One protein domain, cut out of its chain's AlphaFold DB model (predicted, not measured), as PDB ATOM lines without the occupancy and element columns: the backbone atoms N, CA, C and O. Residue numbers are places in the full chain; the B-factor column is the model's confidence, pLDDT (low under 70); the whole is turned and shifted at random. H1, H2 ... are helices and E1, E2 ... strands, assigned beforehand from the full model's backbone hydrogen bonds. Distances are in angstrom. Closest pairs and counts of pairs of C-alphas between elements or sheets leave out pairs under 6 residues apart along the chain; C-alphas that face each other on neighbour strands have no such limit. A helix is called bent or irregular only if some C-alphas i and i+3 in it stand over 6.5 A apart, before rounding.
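Overview. This is residues 26 to 177 of the 669 residues of an uncharacterized protein of Oxytricha trifallax (UniProt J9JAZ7). This is a loose set of helices round a small core, in which H6 lies in the middle and H2 and H7 pack on it or near it. H1 and H7 make the long direction, close to each other near Lys 69 and Phe 170; the small hairpin of E1 and E2 lies far from the core, with residues 39 to 44 sticking out, and H4 lies far from it on a loop of its own. The printed part has 152 residues, with two named strands, E1 and E2, antiparallel, followed by seven named helices, H1 to H7; the class is mostly helix. The whole is loose, with a radius of gyration of the C-alphas of 18.7 A and spans of 54 by 46 by 26 A.

Arrangement. Begin with the sheet: E1, residues 37 to 40, and E2, residues 43 to 46, form a hairpin, antiparallel at 145 degrees, where you find N 40 and O 43 at 3.1 A and N 45 and O 38 at 3.0 A. E1 is apart from each named helix. Next look at H6, residues 128 to 138, which touches H2, residues 72 to 77; their closest C-alphas, of Pro 73 and Met 133, are 4.7 A apart. H2 and H6 run the same way at a tilt of 37 degrees, only just steep. H7, residues 153 to 172, touches H2 with residues 163 to 170 alone, opposite ways at a shallow tilt of 24 degrees, with the closest C-alphas, of Ile 72 and Leu 166, 6.5 A apart. H1, residues 56 to 70, and H7 are close but not clearly touching, with the closest C-alphas, of Lys 69 and Phe 170, 5.4 A apart. H1 and H2 meet only through their link. H5, residues 118 to 125, is close to H6 but not clearly touching, with the closest C-alphas, of Ser 123 and Lys 131, 6.7 A apart. H3, residues 84 to 93, is close to H6 but not clearly touching, with the closest C-alphas, of Gln 93 and Leu 138, 7.7 A apart. H4, residues 104 to 112, is apart from H6, and from H5 only just, at 8.3 A. Every O i to N i+4 pair is within hydrogen-bond range in H1, H2, H4, H5 and H7, against 4 of 6 in H3 and 5 of 7 in H6.

Along the chain. Find C-alpha 37 at (-19.755, 40.341, -8.263), where E1 begins. H1 runs 20.7 A from C-alpha 56 at (-31.297, 34.916, -28.813). H6 measures 15.8 A and H3 14.7 A; H3 is irregular, with C-alphas 85 and 88 at 7.4 A. H7 runs 27.5 A to C-alpha 172 at (-43.883, 35.070, -10.221).

Size, cuts and confidence. The C-alphas of Asn 41 and Leu 150, the two farthest apart, are 58.6 A apart. The printed part has no cut, and the link from H6 to H7, residues 139 to 152, is long. The mean pLDDT of the printed part is 75.4; look for values under 70 at residues 26 to 51 and 124 to 129, among others.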
ATOM      1  N   MET A  26     -29.324  31.495   2.577       30.09
ATOM      2  CA  MET A  26     -30.670  32.090   2.576       30.09
ATOM      3  C   MET A  26     -30.947  33.052   1.410       30.09
ATOM      4  O   MET A  26     -31.546  34.100   1.602       30.09
ATOM      5  N   SER A  27     -30.588  32.681   0.179       35.66
ATOM      6  CA  SER A  27     -31.351  33.156  -0.991       35.66
ATOM      7  C   SER A  27     -32.295  32.034  -1.434       35.66
ATOM      8  O   SER A  27     -32.131  31.433  -2.497       35.66
ATOM      9  N   PHE A  28     -33.236  31.656  -0.567       39.12
ATOM     10  CA  PHE A  28     -34.161  30.553  -0.846       39.12
ATOM     11  C   PHE A  28     -35.302  30.946  -1.808       39.12
ATOM     12  O   PHE A  28     -36.024  30.063  -2.272       39.12
ATOM     13  N   TYR A  29     -35.438  32.230  -2.176       40.22
ATOM     14  CA  TYR A  29     -36.694  32.748  -2.735       40.22
ATOM     15  C   TYR A  29     -36.607  33.635  -3.958       40.22
ATOM     16  O   TYR A  29     -37.453  34.509  -4.091       40.22
ATOM     17  N   HIS A  30     -35.715  33.402  -4.922       41.81
ATOM     18  CA  HIS A  30     -35.898  34.119  -6.181       41.81
ATOM     19  C   HIS A  30     -35.455  33.419  -7.458       41.81
ATOM     20  O   HIS A  30     -34.500  32.652  -7.510       41.81
ATOM     21  N   ASN A  31     -36.180  33.755  -8.533       42.59
ATOM     22  CA  ASN A  31     -35.877  33.405  -9.924       42.59
ATOM     23  C   ASN A  31     -34.604  34.093 -10.454       42.59
ATOM     24  O   ASN A  31     -34.368  34.081 -11.662       42.59
ATOM     25  N   PHE A  32     -33.787  34.674  -9.574       47.34
ATOM     26  CA  PHE A  32     -32.464  35.179  -9.884       47.34
ATOM     27  C   PHE A  32     -31.467  34.703  -8.838       47.34
ATOM     28  O   PHE A  32     -31.719  34.707  -7.640       47.34
ATOM     29  N   HIS A  33     -30.325  34.256  -9.345       45.47
ATOM     30  CA  HIS A  33     -29.156  33.957  -8.540       45.47
ATOM     31  C   HIS A  33     -28.520  35.273  -8.134       45.47
ATOM     32  O   HIS A  33     -28.425  36.171  -8.968       45.47
ATOM     33  N   SER A  34     -28.019  35.360  -6.904       41.62
ATOM     34  CA  SER A  34     -27.120  36.437  -6.487       41.62
ATOM     35  C   SER A  34     -26.047  36.626  -7.581       41.62
ATOM     36  O   SER A  34     -25.320  35.661  -7.867       41.62
ATOM     37  N   PRO A  35     -25.961  37.793  -8.249       49.69
ATOM     38  CA  PRO A  35     -25.055  37.965  -9.375       49.69
ATOM     39  C   PRO A  35     -23.611  37.797  -8.885       49.69
ATOM     40  O   PRO A  35     -23.263  38.315  -7.818       49.69
ATOM     41  N   PRO A  36     -22.746  37.065  -9.611       44.50
ATOM     42  CA  PRO A  36     -21.331  37.040  -9.291       44.50
ATOM     43  C   PRO A  36     -20.787  38.458  -9.440       44.50
ATOM     44  O   PRO A  36     -20.729  39.018 -10.532       44.50
ATOM     45  N   VAL A  37     -20.408  39.041  -8.308       46.84
ATOM     46  CA  VAL A  37     -19.755  40.341  -8.263       46.84
ATOM     47  C   VAL A  37     -18.283  40.114  -8.558       46.84
ATOM     48  O   VAL A  37     -17.602  39.406  -7.816       46.84
ATOM     49  N   PHE A  38     -17.782  40.719  -9.628       43.75
ATOM     50  CA  PHE A  38     -16.347  40.784  -9.863       43.75
ATOM     51  C   PHE A  38     -15.909  42.215 -10.137       43.75
ATOM     52  O   PHE A  38     -16.639  43.048 -10.677       43.75
ATOM     53  N   TYR A  39     -14.691  42.490  -9.694       54.16
ATOM     54  CA  TYR A  39     -14.065  43.792  -9.788       54.16
ATOM     55  C   TYR A  39     -13.046  43.731 -10.918       54.16
ATOM     56  O   TYR A  39     -12.104  42.945 -10.851       54.16
ATOM     57  N   CYS A  40     -13.226  44.556 -11.947       38.97
ATOM     58  CA  CYS A  40     -12.218  44.750 -12.985       38.97
ATOM     59  C   CYS A  40     -11.819  46.228 -12.969       38.97
ATOM     60  O   CYS A  40     -12.670  47.105 -13.098       38.97
ATOM     61  N   ASN A  41     -10.537  46.518 -12.729       54.84
ATOM     62  CA  ASN A  41     -10.007  47.884 -12.589       54.84
ATOM     63  C   ASN A  41     -10.755  48.755 -11.555       54.84
ATOM     64  O   ASN A  41     -10.995  49.935 -11.785       54.84
ATOM     65  N   GLY A  42     -11.173  48.170 -10.427       55.47
ATOM     66  CA  GLY A  42     -11.909  48.888  -9.375       55.47
ATOM     67  C   GLY A  42     -13.381  49.181  -9.694       55.47
ATOM     68  O   GLY A  42     -14.100  49.677  -8.832       55.47
ATOM     69  N   ILE A  43     -13.859  48.827 -10.888       39.66
ATOM     70  CA  ILE A  43     -15.261  48.963 -11.286       39.66
ATOM     71  C   ILE A  43     -15.989  47.659 -10.937       39.66
ATOM     72  O   ILE A  43     -15.545  46.566 -11.304       39.66
ATOM     73  N   LYS A  44     -17.098  47.773 -10.193       55.88
ATOM     74  CA  LYS A  44     -17.989  46.656  -9.845       55.88
ATOM     75  C   LYS A  44     -18.798  46.285 -11.088       55.88
ATOM     76  O   LYS A  44     -19.738  46.993 -11.441       55.88
ATOM     77  N   TYR A  45     -18.454  45.176 -11.735       39.41
ATOM     78  CA  TYR A  45     -19.269  44.622 -12.811       39.41
ATOM     79  C   TYR A  45     -20.301  43.681 -12.194       39.41
ATOM     80  O   TYR A  45     -19.963  42.671 -11.575       39.41
ATOM     81  N   ILE A  46     -21.573  44.050 -12.330       48.03
ATOM     82  CA  ILE A  46     -22.706  43.189 -11.992       48.03
ATOM     83  C   ILE A  46     -23.067  42.469 -13.283       48.03
ATOM     84  O   ILE A  46     -23.832  42.990 -14.097       48.03
ATOM     85  N   ASN A  47     -22.433  41.320 -13.520       42.25
ATOM     86  CA  ASN A  47     -22.714  40.554 -14.724       42.25
ATOM     87  C   ASN A  47     -23.948  39.689 -14.478       42.25
ATOM     88  O   ASN A  47     -23.885  38.645 -13.822       42.25
ATOM     89  N   ASP A  48     -25.082  40.158 -14.990       45.31
ATOM     90  CA  ASP A  48     -26.312  39.379 -15.049       45.31
ATOM     91  C   ASP A  48     -26.162  38.346 -16.158       45.31
ATOM     92  O   ASP A  48     -26.619  38.566 -17.273       45.31
ATOM     93  N   TYR A  49     -25.547  37.214 -15.812       55.03
ATOM     94  CA  TYR A  49     -25.328  36.058 -16.678       55.03
ATOM     95  C   TYR A  49     -24.453  36.358 -17.899       55.03
ATOM     96  O   TYR A  49     -24.463  37.436 -18.482       55.03
ATOM     97  N   ASP A  50     -23.735  35.343 -18.360       60.66
ATOM     98  CA  ASP A  50     -23.283  35.333 -19.745       60.66
ATOM     99  C   ASP A  50     -24.522  35.036 -20.614       60.66
ATOM    100  O   ASP A  50     -24.744  33.912 -21.072       60.66
ATOM    101  N   LEU A  51     -25.447  36.011 -20.703       67.88
ATOM    102  CA  LEU A  51     -26.666  35.904 -21.517       67.88
ATOM    103  C   LEU A  51     -26.291  35.579 -22.961       67.88
ATOM    104  O   LEU A  51     -27.013  34.838 -23.625       67.88
ATOM    105  N   GLU A  52     -25.128  36.063 -23.397       74.00
ATOM    106  CA  GLU A  52     -24.528  35.804 -24.702       74.00
ATOM    107  C   GLU A  52     -24.358  34.306 -24.986       74.00
ATOM    108  O   GLU A  52     -24.477  33.881 -26.134       74.00
ATOM    109  N   GLU A  53     -24.176  33.473 -23.955       74.69
ATOM    110  CA  GLU A  53     -24.088  32.021 -24.115       74.69
ATOM    111  C   GLU A  53     -25.453  31.324 -24.272       74.69
ATOM    112  O   GLU A  53     -25.499  30.098 -24.405       74.69
ATOM    113  N   TYR A  54     -26.573  32.039 -24.158       81.75
ATOM    114  CA  TYR A  54     -27.905  31.496 -24.428       81.75
ATOM    115  C   TYR A  54     -28.380  31.895 -25.819       81.75
ATOM    116  O   TYR A  54     -27.901  32.848 -26.427       81.75
ATOM    117  N   ARG A  55     -29.371  31.170 -26.337       83.50
ATOM    118  CA  ARG A  55     -29.953  31.465 -27.649       83.50
ATOM    119  C   ARG A  55     -30.655  32.835 -27.638       83.50
ATOM    120  O   ARG A  55     -31.233  33.190 -26.608       83.50
ATOM    121  N   PRO A  56     -30.710  33.571 -28.765       86.44
ATOM    122  CA  PRO A  56     -31.297  34.916 -28.813       86.44
ATOM    123  C   PRO A  56     -32.722  35.020 -28.248       86.44
ATOM    124  O   PRO A  56     -33.041  35.986 -27.563       86.44
ATOM    125  N   GLN A  57     -33.574  34.011 -28.459       85.50
ATOM    126  CA  GLN A  57     -34.928  33.997 -27.891       85.50
ATOM    127  C   GLN A  57     -34.943  33.907 -26.357       85.50
ATOM    128  O   GLN A  57     -35.754  34.571 -25.717       85.50
ATOM    129  N   ILE A  58     -34.020  33.144 -25.761       85.94
ATOM    130  CA  ILE A  58     -33.863  33.056 -24.303       85.94
ATOM    131  C   ILE A  58     -33.344  34.393 -23.771       85.94
ATOM    132  O   ILE A  58     -33.856  34.893 -22.776       85.94
ATOM    133  N   GLN A  59     -32.378  35.011 -24.457       84.75
ATOM    134  CA  GLN A  59     -31.880  36.340 -24.091       84.75
ATOM    135  C   GLN A  59     -32.999  37.385 -24.102       84.75
ATOM    136  O   GLN A  59     -33.152  38.132 -23.135       84.75
ATOM    137  N   ALA A  60     -33.808  37.414 -25.164       85.88
ATOM    138  CA  ALA A  60     -34.944  38.322 -25.286       85.88
ATOM    139  C   ALA A  60     -35.982  38.077 -24.178       85.88
ATOM    140  O   ALA A  60     -36.427  39.029 -23.539       85.88
ATOM    141  N   PHE A  61     -36.309  36.813 -23.895       87.88
ATOM    142  CA  PHE A  61     -37.218  36.432 -22.814       87.88
ATOM    143  C   PHE A  61     -36.707  36.871 -21.434       87.88
ATOM    144  O   PHE A  61     -37.424  37.541 -20.689       87.88
ATOM    145  N   LEU A  62     -35.452  36.559 -21.103       83.31
ATOM    146  CA  LEU A  62     -34.834  36.954 -19.835       83.31
ATOM    147  C   LEU A  62     -34.740  38.479 -19.713       83.31
ATOM    148  O   LEU A  62     -34.998  39.025 -18.639       83.31
ATOM    149  N   THR A  63     -34.453  39.172 -20.816       83.00
ATOM    150  CA  THR A  63     -34.444  40.638 -20.873       83.00
ATOM    151  C   THR A  63     -35.837  41.198 -20.606       83.00
ATOM    152  O   THR A  63     -35.978  42.045 -19.731       83.00
ATOM    153  N   LYS A  64     -36.884  40.683 -21.269       85.31
ATOM    154  CA  LYS A  64     -38.278  41.081 -21.012       85.31
ATOM    155  C   LYS A  64     -38.645  40.886 -19.541       85.31
ATOM    156  O   LYS A  64     -39.147  41.818 -18.915       85.31
ATOM    157  N   ARG A  65     -38.368  39.710 -18.965       81.00
ATOM    158  CA  ARG A  65     -38.663  39.396 -17.552       81.00
ATOM    159  C   ARG A  65     -37.928  40.348 -16.605       81.00
ATOM    160  O   ARG A  65     -38.532  40.871 -15.672       81.00
ATOM    161  N   ARG A  66     -36.647  40.622 -16.868       75.31
ATOM    162  CA  ARG A  66     -35.834  41.571 -16.091       75.31
ATOM    163  C   ARG A  66     -36.400  42.987 -16.166       75.31
ATOM    164  O   ARG A  66     -36.560  43.624 -15.128       75.31
ATOM    165  N   THR A  67     -36.726  43.465 -17.364       78.19
ATOM    166  CA  THR A  67     -37.319  44.792 -17.578       78.19
ATOM    167  C   THR A  67     -38.657  44.909 -16.861       78.19
ATOM    168  O   THR A  67     -38.844  45.831 -16.077       78.19
ATOM    169  N   THR A  68     -39.532  43.914 -17.015       80.81
ATOM    170  CA  THR A  68     -40.844  43.869 -16.352       80.81
ATOM    171  C   THR A  68     -40.708  44.028 -14.841       80.81
ATOM    172  O   THR A  68     -41.392  44.861 -14.255       80.81
ATOM    173  N   LYS A  69     -39.791  43.289 -14.202       75.25
ATOM    174  CA  LYS A  69     -39.560  43.406 -12.754       75.25
ATOM    175  C   LYS A  69     -38.978  44.760 -12.354       75.25
ATOM    176  O   LYS A  69     -39.410  45.328 -11.356       75.25
ATOM    177  N   ARG A  70     -38.035  45.302 -13.134       76.50
ATOM    178  CA  ARG A  70     -37.455  46.640 -12.902       76.50
ATOM    179  C   ARG A  70     -38.486  47.759 -13.005       76.50
ATOM    180  O   ARG A  70     -38.333  48.782 -12.350       76.50
ATOM    181  N   GLU A  71     -39.536  47.564 -13.793       81.69
ATOM    182  CA  GLU A  71     -40.639  48.514 -13.905       81.69
ATOM    183  C   GLU A  71     -41.614  48.462 -12.723       81.69
ATOM    184  O   GLU A  71     -42.417  49.383 -12.572       81.69
ATOM    185  N   ILE A  72     -41.574  47.428 -11.873       84.56
ATOM    186  CA  ILE A  72     -42.540  47.281 -10.775       84.56
ATOM    187  C   ILE A  72     -42.386  48.367  -9.712       84.56
ATOM    188  O   ILE A  72     -43.395  49.018  -9.448       84.56
ATOM    189  N   PRO A  73     -41.197  48.646  -9.136       83.31
ATOM    190  CA  PRO A  73     -41.074  49.736  -8.171       83.31
ATOM    191  C   PRO A  73     -41.550  51.089  -8.737       83.31
ATOM    192  O   PRO A  73     -42.389  51.717  -8.093       83.31
ATOM    193  N   PRO A  74     -41.163  51.516  -9.961       84.00
ATOM    194  CA  PRO A  74     -41.731  52.712 -10.589       84.00
ATOM    195  C   PRO A  74     -43.259  52.674 -10.740       84.00
ATOM    196  O   PRO A  74     -43.921  53.654 -10.406       84.00
ATOM    197  N   LYS A  75     -43.837  51.545 -11.185       89.06
ATOM    198  CA  LYS A  75     -45.297  51.359 -11.300       89.06
ATOM    199  C   LYS A  75     -45.999  51.463  -9.945       89.06
ATOM    200  O   LYS A  75     -47.083  52.036  -9.866       89.06
ATOM    201  N   CYS A  76     -45.383  50.942  -8.885       87.19
ATOM    202  CA  CYS A  76     -45.867  51.100  -7.520       87.19
ATOM    203  C   CYS A  76     -45.813  52.565  -7.093       87.19
ATOM    204  O   CYS A  76     -46.800  53.061  -6.568       87.19
ATOM    205  N   ILE A  77     -44.712  53.275  -7.360       86.44
ATOM    206  CA  ILE A  77     -44.522  54.680  -6.968       86.44
ATOM    207  C   ILE A  77     -45.581  55.593  -7.600       86.44
ATOM    208  O   ILE A  77     -46.165  56.420  -6.894       86.44
ATOM    209  N   ILE A  78     -45.877  55.420  -8.893       88.12
ATOM    210  CA  ILE A  78     -46.875  56.234  -9.615       88.12
ATOM    211  C   ILE A  78     -48.329  55.844  -9.317       88.12
ATOM    212  O   ILE A  78     -49.246  56.544  -9.741       88.12
ATOM    213  N   MET A  79     -48.561  54.728  -8.620       89.81
ATOM    214  CA  MET A  79     -49.903  54.305  -8.230       89.81
ATOM    215  C   MET A  79     -50.558  55.364  -7.333       89.81
ATOM    216  O   MET A  79     -49.903  55.910  -6.440       89.81
ATOM    217  N   GLU A  80     -51.851  55.624  -7.542       89.44
ATOM    218  CA  GLU A  80     -52.643  56.505  -6.675       89.44
ATOM    219  C   GLU A  80     -52.523  56.043  -5.214       89.44
ATOM    220  O   GLU A  80     -52.706  54.865  -4.908       89.44
ATOM    221  N   ASP A  81     -52.176  56.965  -4.317       89.81
ATOM    222  CA  ASP A  81     -52.177  56.722  -2.874       89.81
ATOM    223  C   ASP A  81     -53.583  56.944  -2.294       89.81
ATOM    224  O   ASP A  81     -54.550  57.142  -3.034       89.81
ATOM    225  N   MET A  82     -53.732  56.901  -0.971       90.44
ATOM    226  CA  MET A  82     -55.001  57.178  -0.288       90.44
ATOM    227  C   MET A  82     -55.395  58.667  -0.294       90.44
ATOM    228  O   MET A  82     -56.494  59.012   0.127       90.44
ATOM    229  N   GLY A  83     -54.560  59.550  -0.847       90.62
ATOM    230  CA  GLY A  83     -54.779  60.990  -0.910       90.62
ATOM    231  C   GLY A  83     -53.966  61.768   0.122       90.62
ATOM    232  O   GLY A  83     -53.332  61.210   1.017       90.62
ATOM    233  N   LYS A  84     -53.999  63.103   0.000       91.31
ATOM    234  CA  LYS A  84     -53.211  64.024   0.840       91.31
ATOM    235  C   LYS A  84     -53.522  63.902   2.333       91.31
ATOM    236  O   LYS A  84     -52.633  64.138   3.142       91.31
ATOM    237  N   GLU A  85     -54.744  63.509   2.682       90.94
ATOM    238  CA  GLU A  85     -55.205  63.325   4.066       90.94
ATOM    239  C   GLU A  85     -54.439  62.214   4.800       90.94
ATOM    240  O   GLU A  85     -54.298  62.250   6.017       90.94
ATOM    241  N   TYR A  86     -53.856  61.267   4.060       88.75
ATOM    242  CA  TYR A  86     -53.080  60.156   4.613       88.75
ATOM    243  C   TYR A  86     -51.573  60.419   4.632       88.75
ATOM    244  O   TYR A  86     -50.801  59.538   5.008       88.75
ATOM    245  N   LYS A  87     -51.124  61.620   4.242       86.38
ATOM    246  CA  LYS A  87     -49.697  61.955   4.148       86.38
ATOM    247  C   LYS A  87     -48.967  61.764   5.477       86.38
ATOM    248  O   LYS A  87     -47.858  61.236   5.480       86.38
ATOM    249  N   ASP A  88     -49.597  62.137   6.586       84.81
ATOM    250  CA  ASP A  88     -48.997  62.008   7.916       84.81
ATOM    251  C   ASP A  88     -48.914  60.542   8.356       84.81
ATOM    252  O   ASP A  88     -47.907  60.124   8.922       84.81
ATOM    253  N   ILE A  89     -49.919  59.732   8.007       84.56
ATOM    254  CA  ILE A  89     -49.916  58.282   8.252       84.56
ATOM    255  C   ILE A  89     -48.784  57.624   7.458       84.56
ATOM    256  O   ILE A  89     -48.008  56.853   8.020       84.56
ATOM    257  N   TYR A  90     -48.635  57.967   6.176       82.44
ATOM    258  CA  TYR A  90     -47.525  57.473   5.365       82.44
ATOM    259  C   TYR A  90     -46.171  57.944   5.889       82.44
ATOM    260  O   TYR A  90     -45.216  57.177   5.861       82.44
ATOM    261  N   TYR A  91     -46.075  59.173   6.397       81.81
ATOM    262  CA  TYR A  91     -44.843  59.687   6.988       81.81
ATOM    263  C   TYR A  91     -44.457  58.918   8.257       81.81
ATOM    264  O   TYR A  91     -43.296  58.556   8.416       81.81
ATOM    265  N   GLN A  92     -45.428  58.602   9.117       78.94
ATOM    266  CA  GLN A  92     -45.212  57.785  10.317       78.94
ATOM    267  C   GLN A  92     -44.849  56.330   9.990       78.94
ATOM    268  O   GLN A  92     -44.114  55.695  10.737       78.94
ATOM    269  N   GLN A  93     -45.362  55.799   8.878       75.25
ATOM    270  CA  GLN A  93     -45.063  54.448   8.395       75.25
ATOM    271  C   GLN A  93     -43.789  54.374   7.554       75.25
ATOM    272  O   GLN A  93     -43.329  53.273   7.240       75.25
ATOM    273  N   ARG A  94     -43.241  55.522   7.144       71.12
ATOM    274  CA  ARG A  94     -42.104  55.577   6.238       71.12
ATOM    275  C   ARG A  94     -40.903  54.942   6.921       71.12
ATOM    276  O   ARG A  94     -40.320  55.506   7.842       71.12
ATOM    277  N   LEU A  95     -40.520  53.773   6.425       66.81
ATOM    278  CA  LEU A  95     -39.256  53.162   6.792       66.81
ATOM    279  C   LEU A  95     -38.113  54.046   6.280       66.81
ATOM    280  O   LEU A  95     -38.231  54.693   5.234       66.81
ATOM    281  N   VAL A  96     -36.989  54.058   7.002       68.50
ATOM    282  CA  VAL A  96     -35.729  54.531   6.407       68.50
ATOM    283  C   VAL A  96     -35.490  53.680   5.139       68.50
ATOM    284  O   VAL A  96     -35.939  52.529   5.101       68.50
ATOM    285  N   PRO A  97     -34.871  54.198   4.064       74.75
ATOM    286  CA  PRO A  97     -34.737  53.405   2.849       74.75
ATOM    287  C   PRO A  97     -34.043  52.080   3.155       74.75
ATOM    288  O   PRO A  97     -33.020  52.052   3.846       74.75
ATOM    289  N   LEU A  98     -34.628  50.976   2.686       73.00
ATOM    290  CA  LEU A  98     -34.183  49.626   3.056       73.00
ATOM    291  C   LEU A  98     -32.749  49.340   2.574       73.00
ATOM    292  O   LEU A  98     -32.088  48.453   3.111       73.00
ATOM    293  N   GLU A  99     -32.269  50.105   1.591       68.69
ATOM    294  CA  GLU A  99     -30.908  50.079   1.046       68.69
ATOM    295  C   GLU A  99     -29.836  50.454   2.084       68.69
ATOM    296  O   GLU A  99     -28.743  49.887   2.076       68.69
ATOM    297  N   PHE A 100     -30.158  51.337   3.034       66.94
ATOM    298  CA  PHE A 100     -29.227  51.740   4.085       66.94
ATOM    299  C   PHE A 100     -29.422  50.862   5.320       66.94
ATOM    300  O   PHE A 100     -30.353  51.044   6.105       66.94
ATOM    301  N   LEU A 101     -28.518  49.899   5.508       64.25
ATOM    302  CA  LEU A 101     -28.382  49.234   6.799       64.25
ATOM    303  C   LEU A 101     -27.883  50.247   7.836       64.25
ATOM    304  O   LEU A 101     -27.045  51.101   7.539       64.25
ATOM    305  N   TYR A 102     -28.396  50.141   9.059       66.94
ATOM    306  CA  TYR A 102     -27.845  50.864  10.199       66.94
ATOM    307  C   TYR A 102     -26.354  50.554  10.355       66.94
ATOM    308  O   TYR A 102     -25.916  49.440  10.064       66.94
ATOM    309  N   ASP A 103     -25.574  51.522  10.845       75.06
ATOM    310  CA  ASP A 103     -24.196  51.224  11.224       75.06
ATOM    311  C   ASP A 103     -24.175  50.158  12.339       75.06
ATOM    312  O   ASP A 103     -25.111  50.043  13.140       75.06
ATOM    313  N   ASP A 104     -23.100  49.367  12.402       71.06
ATOM    314  CA  ASP A 104     -22.950  48.289  13.394       71.06
ATOM    315  C   ASP A 104     -23.206  48.786  14.835       71.06
ATOM    316  O   ASP A 104     -23.717  48.048  15.679       71.06
ATOM    317  N   LYS A 105     -22.884  50.055  15.130       79.50
ATOM    318  CA  LYS A 105     -23.055  50.670  16.457       79.50
ATOM    319  C   LYS A 105     -24.512  50.995  16.785       79.50
ATOM    320  O   LYS A 105     -24.898  50.973  17.951       79.50
ATOM    321  N   HIS A 106     -25.320  51.369  15.806       74.94
ATOM    322  CA  HIS A 106     -26.743  51.636  15.965       74.94
ATOM    323  C   HIS A 106     -27.514  50.323  16.082       74.94
ATOM    324  O   HIS A 106     -28.392  50.212  16.931       74.94
ATOM    325  N   LEU A 107     -27.108  49.300  15.329       71.06
ATOM    326  CA  LEU A 107     -27.628  47.941  15.463       71.06
ATOM    327  C   LEU A 107     -27.387  47.334  16.842       71.06
ATOM    328  O   LEU A 107     -28.319  46.814  17.450       71.06
ATOM    329  N   MET A 108     -26.161  47.454  17.357       75.88
ATOM    330  CA  MET A 108     -25.829  47.037  18.723       75.88
ATOM    331  C   MET A 108     -26.708  47.749  19.754       75.88
ATOM    332  O   MET A 108     -27.259  47.093  20.628       75.88
ATOM    333  N   ARG A 109     -26.919  49.065  19.612       80.50
ATOM    334  CA  ARG A 109     -27.787  49.837  20.518       80.50
ATOM    335  C   ARG A 109     -29.250  49.396  20.469       80.50
ATOM    336  O   ARG A 109     -29.882  49.309  21.514       80.50
ATOM    337  N   LEU A 110     -29.789  49.124  19.280       75.31
ATOM    338  CA  LEU A 110     -31.157  48.621  19.115       75.31
ATOM    339  C   LEU A 110     -31.328  47.227  19.729       75.31
ATOM    340  O   LEU A 110     -32.327  46.971  20.392       75.31
ATOM    341  N   TYR A 111     -30.336  46.352  19.551       76.19
ATOM    342  CA  TYR A 111     -30.321  45.024  20.159       76.19
ATOM    343  C   TYR A 111     -30.216  45.089  21.691       76.19
ATOM    344  O   TYR A 111     -30.971  44.421  22.387       76.19
ATOM    345  N   GLU A 112     -29.330  45.935  22.226       84.25
ATOM    346  CA  GLU A 112     -29.187  46.172  23.672       84.25
ATOM    347  C   GLU A 112     -30.456  46.765  24.306       84.25
ATOM    348  O   GLU A 112     -30.713  46.544  25.487       84.25
ATOM    349  N   ALA A 113     -31.257  47.491  23.522       84.50
ATOM    350  CA  ALA A 113     -32.541  48.050  23.937       84.50
ATOM    351  C   ALA A 113     -33.734  47.091  23.749       84.50
ATOM    352  O   ALA A 113     -34.871  47.518  23.944       84.50
ATOM    353  N   ASP A 114     -33.497  45.840  23.333       80.44
ATOM    354  CA  ASP A 114     -34.527  44.855  22.953       80.44
ATOM    355  C   ASP A 114     -35.533  45.390  21.908       80.44
ATOM    356  O   ASP A 114     -36.700  45.013  21.836       80.44
ATOM    357  N   ALA A 115     -35.062  46.313  21.069       76.62
ATOM    358  CA  ALA A 115     -35.832  46.991  20.041       76.62
ATOM    359  C   ALA A 115     -35.349  46.526  18.663       76.62
ATOM    360  O   ALA A 115     -34.749  47.291  17.902       76.62
ATOM    361  N   ILE A 116     -35.580  45.251  18.325       66.25
ATOM    362  CA  ILE A 116     -35.277  44.752  16.978       66.25
ATOM    363  C   ILE A 116     -36.194  45.470  15.990       66.25
ATOM    364  O   ILE A 116     -37.393  45.212  15.904       66.25
ATOM    365  N   ASN A 117     -35.612  46.390  15.226       72.19
ATOM    366  CA  ASN A 117     -36.341  47.115  14.207       72.19
ATOM    367  C   ASN A 117     -36.744  46.131  13.096       72.19
ATOM    368  O   ASN A 117     -35.878  45.542  12.443       72.19
ATOM    369  N   SER A 118     -38.049  45.973  12.855       72.12
ATOM    370  CA  SER A 118     -38.584  45.150  11.760       72.12
ATOM    371  C   SER A 118     -37.961  45.522  10.414       72.12
ATOM    372  O   SER A 118     -37.734  44.660   9.574       72.12
ATOM    373  N   GLN A 119     -37.573  46.783  10.239       70.56
ATOM    374  CA  GLN A 119     -36.858  47.270   9.072       70.56
ATOM    375  C   GLN A 119     -35.473  46.634   8.889       70.56
ATOM    376  O   GLN A 119     -35.080  46.341   7.760       70.56
ATOM    377  N   PHE A 120     -34.725  46.411   9.973       73.12
ATOM    378  CA  PHE A 120     -33.437  45.721   9.897       73.12
ATOM    379  C   PHE A 120     -33.637  44.264   9.490       73.12
ATOM    380  O   PHE A 120     -32.939  43.779   8.608       73.12
ATOM    381  N   VAL A 121     -34.634  43.596  10.075       75.00
ATOM    382  CA  VAL A 121     -34.998  42.225   9.697       75.00
ATOM    383  C   VAL A 121     -35.363  42.169   8.212       75.00
ATOM    384  O   VAL A 121     -34.778  41.387   7.472       75.00
ATOM    385  N   ILE A 122     -36.237  43.065   7.744       72.69
ATOM    386  CA  ILE A 122     -36.634  43.158   6.333       72.69
ATOM    387  C   ILE A 122     -35.415  43.431   5.437       72.69
ATOM    388  O   ILE A 122     -35.254  42.774   4.414       72.69
ATOM    389  N   SER A 123     -34.526  44.358   5.795       72.38
ATOM    390  CA  SER A 123     -33.343  44.667   4.980       72.38
ATOM    391  C   SER A 123     -32.313  43.529   4.964       72.38
ATOM    392  O   SER A 123     -31.651  43.313   3.950       72.38
ATOM    393  N   THR A 124     -32.159  42.786   6.057       68.69
ATOM    394  CA  THR A 124     -31.200  41.675   6.127       68.69
ATOM    395  C   THR A 124     -31.729  40.415   5.441       68.69
ATOM    396  O   THR A 124     -30.935  39.668   4.873       68.69
ATOM    397  N   VAL A 125     -33.045  40.180   5.476       69.06
ATOM    398  CA  VAL A 125     -33.681  38.994   4.880       69.06
ATOM    399  C   VAL A 125     -33.894  39.148   3.371       69.06
ATOM    400  O   VAL A 125     -33.751  38.170   2.646       69.06
ATOM    401  N   ASN A 126     -34.208  40.353   2.887       66.81
ATOM    402  CA  ASN A 126     -34.554  40.569   1.478       66.81
ATOM    403  C   ASN A 126     -33.348  41.000   0.627       66.81
ATOM    404  O   ASN A 126     -32.489  41.771   1.069       66.81
ATOM    405  N   GLU A 127     -33.308  40.553  -0.631       66.94
ATOM    406  CA  GLU A 127     -32.235  40.903  -1.568       66.94
ATOM    407  C   GLU A 127     -32.288  42.387  -1.989       66.94
ATOM    408  O   GLU A 127     -33.327  43.043  -1.936       66.94
ATOM    409  N   GLU A 128     -31.155  42.951  -2.430       66.50
ATOM    410  CA  GLU A 128     -30.998  44.394  -2.706       66.50
ATOM    411  C   GLU A 128     -32.042  44.955  -3.692       66.50
ATOM    412  O   GLU A 128     -32.529  46.070  -3.519       66.50
ATOM    413  N   TYR A 129     -32.460  44.164  -4.683       69.19
ATOM    414  CA  TYR A 129     -33.484  44.572  -5.650       69.19
ATOM    415  C   TYR A 129     -34.924  44.422  -5.132       69.19
ATOM    416  O   TYR A 129     -35.822  45.094  -5.639       69.19
ATOM    417  N   GLU A 130     -35.170  43.571  -4.132       74.38
ATOM    418  CA  GLU A 130     -36.481  43.446  -3.481       74.38
ATOM    419  C   GLU A 130     -36.774  44.649  -2.595       74.38
ATOM    420  O   GLU A 130     -37.910  45.110  -2.517       74.38
ATOM    421  N   LYS A 131     -35.733  45.198  -1.969       81.25
ATOM    422  CA  LYS A 131     -35.823  46.334  -1.047       81.25
ATOM    423  C   LYS A 131     -36.532  47.536  -1.667       81.25
ATOM    424  O   LYS A 131     -37.427  48.092  -1.041       81.25
ATOM    425  N   GLN A 132     -36.197  47.888  -2.907       80.94
ATOM    426  CA  GLN A 132     -36.831  49.006  -3.619       80.94
ATOM    427  C   GLN A 132     -38.322  48.751  -3.891       80.94
ATOM    428  O   GLN A 132     -39.148  49.657  -3.789       80.94
ATOM    429  N   MET A 133     -38.675  47.509  -4.229       85.31
ATOM    430  CA  MET A 133     -40.058  47.093  -4.459       85.31
ATOM    431  C   MET A 133     -40.862  47.112  -3.153       85.31
ATOM    432  O   MET A 133     -41.957  47.678  -3.122       85.31
ATOM    433  N   LEU A 134     -40.309  46.547  -2.077       84.38
ATOM    434  CA  LEU A 134     -40.942  46.527  -0.764       84.38
ATOM    435  C   LEU A 134     -41.155  47.951  -0.268       84.38
ATOM    436  O   LEU A 134     -42.277  48.304   0.071       84.38
ATOM    437  N   GLU A 135     -40.134  48.802  -0.321       84.00
ATOM    438  CA  GLU A 135     -40.254  50.210   0.057       84.00
ATOM    439  C   GLU A 135     -41.383  50.915  -0.713       84.00
ATOM    440  O   GLU A 135     -42.220  51.586  -0.105       84.00
ATOM    441  N   ALA A 136     -41.479  50.692  -2.028       86.50
ATOM    442  CA  ALA A 136     -42.552  51.251  -2.842       86.50
ATOM    443  C   ALA A 136     -43.946  50.721  -2.450       86.50
ATOM    444  O   ALA A 136     -44.912  51.483  -2.484       86.50
ATOM    445  N   PHE A 137     -44.084  49.450  -2.056       86.56
ATOM    446  CA  PHE A 137     -45.361  48.914  -1.563       86.56
ATOM    447  C   PHE A 137     -45.740  49.453  -0.190       86.56
ATOM    448  O   PHE A 137     -46.904  49.796   0.037       86.56
ATOM    449  N   LEU A 138     -44.764  49.552   0.706       83.25
ATOM    450  CA  LEU A 138     -44.965  50.033   2.066       83.25
ATOM    451  C   LEU A 138     -45.406  51.498   2.094       83.25
ATOM    452  O   LEU A 138     -46.202  51.881   2.941       83.25
ATOM    453  N   GLN A 139     -44.986  52.297   1.113       84.25
ATOM    454  CA  GLN A 139     -45.450  53.678   0.945       84.25
ATOM    455  C   GLN A 139     -46.893  53.798   0.424       84.25
ATOM    456  O   GLN A 139     -47.425  54.904   0.359       84.25
ATOM    457  N   LYS A 140     -47.535  52.696   0.016       86.81
ATOM    458  CA  LYS A 140     -48.890  52.709  -0.560       86.81
ATOM    459  C   LYS A 140     -49.935  52.059   0.336       86.81
ATOM    460  O   LYS A 140     -51.118  52.369   0.193       86.81
ATOM    461  N   GLN A 141     -49.527  51.199   1.265       86.44
ATOM    462  CA  GLN A 141     -50.430  50.467   2.152       86.44
ATOM    463  C   GLN A 141     -50.318  50.943   3.596       86.44
ATOM    464  O   GLN A 141     -49.224  51.101   4.125       86.44
ATOM    465  N   ILE A 142     -51.465  51.106   4.254       84.31
ATOM    466  CA  ILE A 142     -51.522  51.462   5.670       84.31
ATOM    467  C   ILE A 142     -51.243  50.195   6.490       84.31
ATOM    468  O   ILE A 142     -52.031  49.252   6.450       84.31
ATOM    469  N   MET A 143     -50.122  50.162   7.219       77.12
ATOM    470  CA  MET A 143     -49.668  48.973   7.966       77.12
ATOM    471  C   MET A 143     -49.709  49.097   9.493       77.12
ATOM    472  O   MET A 143     -49.672  48.088  10.188       77.12
ATOM    473  N   ASN A 144     -49.784  50.310  10.038       72.25
ATOM    474  CA  ASN A 144     -49.640  50.575  11.480       72.25
ATOM    475  C   ASN A 144     -50.884  50.222  12.327       72.25
ATOM    476  O   ASN A 144     -51.090  50.812  13.382       72.25
ATOM    477  N   GLY A 145     -51.752  49.326  11.852       68.75
ATOM    478  CA  GLY A 145     -53.005  48.984  12.533       68.75
ATOM    479  C   GLY A 145     -54.051  50.107  12.556       68.75
ATOM    480  O   GLY A 145     -55.114  49.919  13.144       68.75
ATOM    481  N   SER A 146     -53.795  51.251  11.907       78.38
ATOM    482  CA  SER A 146     -54.796  52.315  11.777       78.38
ATOM    483  C   SER A 146     -55.989  51.804  10.978       78.38
ATOM    484  O   SER A 146     -55.838  51.309   9.859       78.38
ATOM    485  N   ALA A 147     -57.186  51.935  11.549       81.50
ATOM    486  CA  ALA A 147     -58.412  51.600  10.848       81.50
ATOM    487  C   ALA A 147     -58.622  52.584   9.691       81.50
ATOM    488  O   ALA A 147     -58.674  53.796   9.894       81.50
ATOM    489  N   VAL A 148     -58.752  52.058   8.474       89.12
ATOM    490  CA  VAL A 148     -59.156  52.865   7.321       89.12
ATOM    491  C   VAL A 148     -60.634  53.234   7.505       89.12
ATOM    492  O   VAL A 148     -61.447  52.322   7.690       89.12
ATOM    493  N   PRO A 149     -61.005  54.529   7.466       91.75
ATOM    494  CA  PRO A 149     -62.395  54.965   7.458       91.75
ATOM    495  C   PRO A 149     -63.225  54.185   6.437       91.75
ATOM    496  O   PRO A 149     -62.758  53.859   5.345       91.75
ATOM    497  N   LEU A 150     -64.483  53.898   6.778       92.12
ATOM    498  CA  LEU A 150     -65.351  53.073   5.930       92.12
ATOM    499  C   LEU A 150     -65.548  53.681   4.529       92.12
ATOM    500  O   LEU A 150     -65.671  52.942   3.555       92.12
ATOM    501  N   ILE A 151     -65.523  55.014   4.440       95.12
ATOM    502  CA  ILE A 151     -65.659  55.788   3.198       95.12
ATOM    503  C   ILE A 151     -64.472  55.533   2.254       95.12
ATOM    504  O   ILE A 151     -64.670  55.374   1.051       95.12
ATOM    505  N   ASP A 152     -63.258  55.404   2.791       94.06
ATOM    506  CA  ASP A 152     -62.027  55.240   2.009       94.06
ATOM    507  C   ASP A 152     -61.635  53.776   1.784       94.06
ATOM    508  O   ASP A 152     -60.741  53.467   0.988       94.06
ATOM    509  N   LYS A 153     -62.329  52.842   2.443       93.06
ATOM    510  CA  LYS A 153     -62.094  51.402   2.307       93.06
ATOM    511  C   LYS A 153     -62.103  50.911   0.847       93.06
ATOM    512  O   LYS A 153     -61.180  50.181   0.492       93.06
ATOM    513  N   PRO A 154     -63.033  51.326  -0.042       95.94
ATOM    514  CA  PRO A 154     -63.002  50.905  -1.445       95.94
ATOM    515  C   PRO A 154     -61.720  51.329  -2.177       95.94
ATOM    516  O   PRO A 154     -61.177  50.569  -2.983       95.94
ATOM    517  N   ARG A 155     -61.200  52.527  -1.876       94.25
ATOM    518  CA  ARG A 155     -59.944  53.037  -2.444       94.25
ATOM    519  C   ARG A 155     -58.750  52.245  -1.919       94.25
ATOM    520  O   ARG A 155     -57.920  51.802  -2.712       94.25
ATOM    521  N   HIS A 156     -58.707  52.002  -0.612       93.25
ATOM    522  CA  HIS A 156     -57.683  51.168   0.012       93.25
ATOM    523  C   HIS A 156     -57.667  49.750  -0.569       93.25
ATOM    524  O   HIS A 156     -56.608  49.243  -0.935       93.25
ATOM    525  N   ASP A 157     -58.832  49.121  -0.717       93.25
ATOM    526  CA  ASP A 157     -58.948  47.764  -1.253       93.25
ATOM    527  C   ASP A 157     -58.511  47.702  -2.725       93.25
ATOM    528  O   ASP A 157     -57.837  46.748  -3.126       93.25
ATOM    529  N   LYS A 158     -58.791  48.748  -3.517       95.44
ATOM    530  CA  LYS A 158     -58.274  48.897  -4.889       95.44
ATOM    531  C   LYS A 158     -56.743  48.973  -4.909       95.44
ATOM    532  O   LYS A 158     -56.114  48.247  -5.681       95.44
ATOM    533  N   ILE A 159     -56.138  49.795  -4.045       93.56
ATOM    534  CA  ILE A 159     -54.676  49.928  -3.918       93.56
ATOM    535  C   ILE A 159     -54.052  48.608  -3.466       93.56
ATOM    536  O   ILE A 159     -53.090  48.134  -4.066       93.56
ATOM    537  N   LYS A 160     -54.624  47.966  -2.443       92.19
ATOM    538  CA  LYS A 160     -54.148  46.686  -1.912       92.19
ATOM    539  C   LYS A 160     -54.228  45.577  -2.955       92.19
ATOM    540  O   LYS A 160     -53.275  44.813  -3.103       92.19
ATOM    541  N   LYS A 161     -55.326  45.509  -3.714       94.00
ATOM    542  CA  LYS A 161     -55.478  44.574  -4.836       94.00
ATOM    543  C   LYS A 161     -54.403  44.818  -5.894       94.00
ATOM    544  O   LYS A 161     -53.714  43.876  -6.271       94.00
ATOM    545  N   ARG A 162     -54.202  46.070  -6.312       94.19
ATOM    546  CA  ARG A 162     -53.201  46.419  -7.326       94.19
ATOM    547  C   ARG A 162     -51.771  46.147  -6.861       94.19
ATOM    548  O   ARG A 162     -50.961  45.630  -7.621       94.19
ATOM    549  N   ALA A 163     -51.476  46.441  -5.601       90.81
ATOM    550  CA  ALA A 163     -50.198  46.120  -4.990       90.81
ATOM    551  C   ALA A 163     -49.964  44.606  -4.937       90.81
ATOM    552  O   ALA A 163     -48.878  44.145  -5.260       90.81
ATOM    553  N   LYS A 164     -50.996  43.818  -4.611       88.81
ATOM    554  CA  LYS A 164     -50.926  42.352  -4.648       88.81
ATOM    555  C   LYS A 164     -50.692  41.823  -6.066       88.81
ATOM    556  O   LYS A 164     -49.900  40.903  -6.230       88.81
ATOM    557  N   GLU A 165     -51.332  42.409  -7.079       89.56
ATOM    558  CA  GLU A 165     -51.081  42.087  -8.492       89.56
ATOM    559  C   GLU A 165     -49.619  42.375  -8.864       89.56
ATOM    560  O   GLU A 165     -48.928  41.488  -9.352       89.56
ATOM    561  N   LEU A 166     -49.107  43.570  -8.570       89.50
ATOM    562  CA  LEU A 166     -47.716  43.936  -8.862       89.50
ATOM    563  C   LEU A 166     -46.707  43.090  -8.074       89.50
ATOM    564  O   LEU A 166     -45.680  42.705  -8.618       89.50
ATOM    565  N   ASN A 167     -47.007  42.758  -6.819       85.56
ATOM    566  CA  ASN A 167     -46.197  41.854  -6.010       85.56
ATOM    567  C   ASN A 167     -46.175  40.461  -6.661       85.56
ATOM    568  O   ASN A 167     -45.105  39.894  -6.870       85.56
ATOM    569  N   SER A 168     -47.331  39.967  -7.115       82.12
ATOM    570  CA  SER A 168     -47.395  38.698  -7.841       82.12
ATOM    571  C   SER A 168     -46.556  38.725  -9.124       82.12
ATOM    572  O   SER A 168     -45.773  37.807  -9.354       82.12
ATOM    573  N   VAL A 169     -46.604  39.813  -9.897       82.38
ATOM    574  CA  VAL A 169     -45.760  39.989 -11.087       82.38
ATOM    575  C   VAL A 169     -44.280  40.101 -10.707       82.38
ATOM    576  O   VAL A 169     -43.406  39.666 -11.448       82.38
ATOM    577  N   PHE A 170     -43.941  40.633  -9.539       79.88
ATOM    578  CA  PHE A 170     -42.549  40.731  -9.112       79.88
ATOM    579  C   PHE A 170     -41.959  39.362  -8.762       79.88
ATOM    580  O   PHE A 170     -40.877  39.012  -9.242       79.88
ATOM    581  N   TYR A 171     -42.669  38.561  -7.966       73.94
ATOM    582  CA  TYR A 171     -42.183  37.248  -7.538       73.94
ATOM    583  C   TYR A 171     -42.341  36.196  -8.642       73.94
ATOM    584  O   TYR A 171     -41.364  35.534  -9.006       73.94
ATOM    585  N   TYR A 172     -43.527  36.105  -9.242       69.88
ATOM    586  CA  TYR A 172     -43.883  35.070 -10.221       69.88
ATOM    587  C   TYR A 172     -43.660  35.509 -11.678       69.88
ATOM    588  O   TYR A 172     -43.552  34.671 -12.576       69.88
ATOM    589  N   GLY A 173     -43.482  36.814 -11.905       77.94
ATOM    590  CA  GLY A 173     -43.403  37.398 -13.242       77.94
ATOM    591  C   GLY A 173     -44.781  37.567 -13.888       77.94
ATOM    592  O   GLY A 173     -45.798  37.189 -13.312       77.94
ATOM    593  N   ASP A 174     -44.820  38.151 -15.087       82.06
ATOM    594  CA  ASP A 174     -46.059  38.219 -15.870       82.06
ATOM    595  C   ASP A 174     -46.592  36.817 -16.187       82.06
ATOM    596  O   ASP A 174     -45.815  35.859 -16.292       82.06
ATOM    597  N   ASN A 175     -47.907  36.728 -16.414       83.69
ATOM    598  CA  ASN A 175     -48.518  35.555 -17.027       83.69
ATOM    599  C   ASN A 175     -47.826  35.291 -18.362       83.69
ATOM    600  O   ASN A 175     -47.836  36.142 -19.255       83.69
ATOM    601  N   LEU A 176     -47.204  34.123 -18.468       83.94
ATOM    602  CA  LEU A 176     -46.500  33.739 -19.674       83.94
ATOM    603  C   LEU A 176     -47.505  33.345 -20.741       83.94
ATOM    604  O   LEU A 176     -48.467  32.622 -20.482       83.94
ATOM    605  N   THR A 177     -47.245  33.795 -21.960       88.12
ATOM    606  CA  THR A 177     -47.843  33.146 -23.117       88.12
ATOM    607  C   THR A 177     -47.310  31.721 -23.241       88.12
ATOM    608  O   THR A 177     -46.258  31.349 -22.717       88.12
TER     609      THR A 177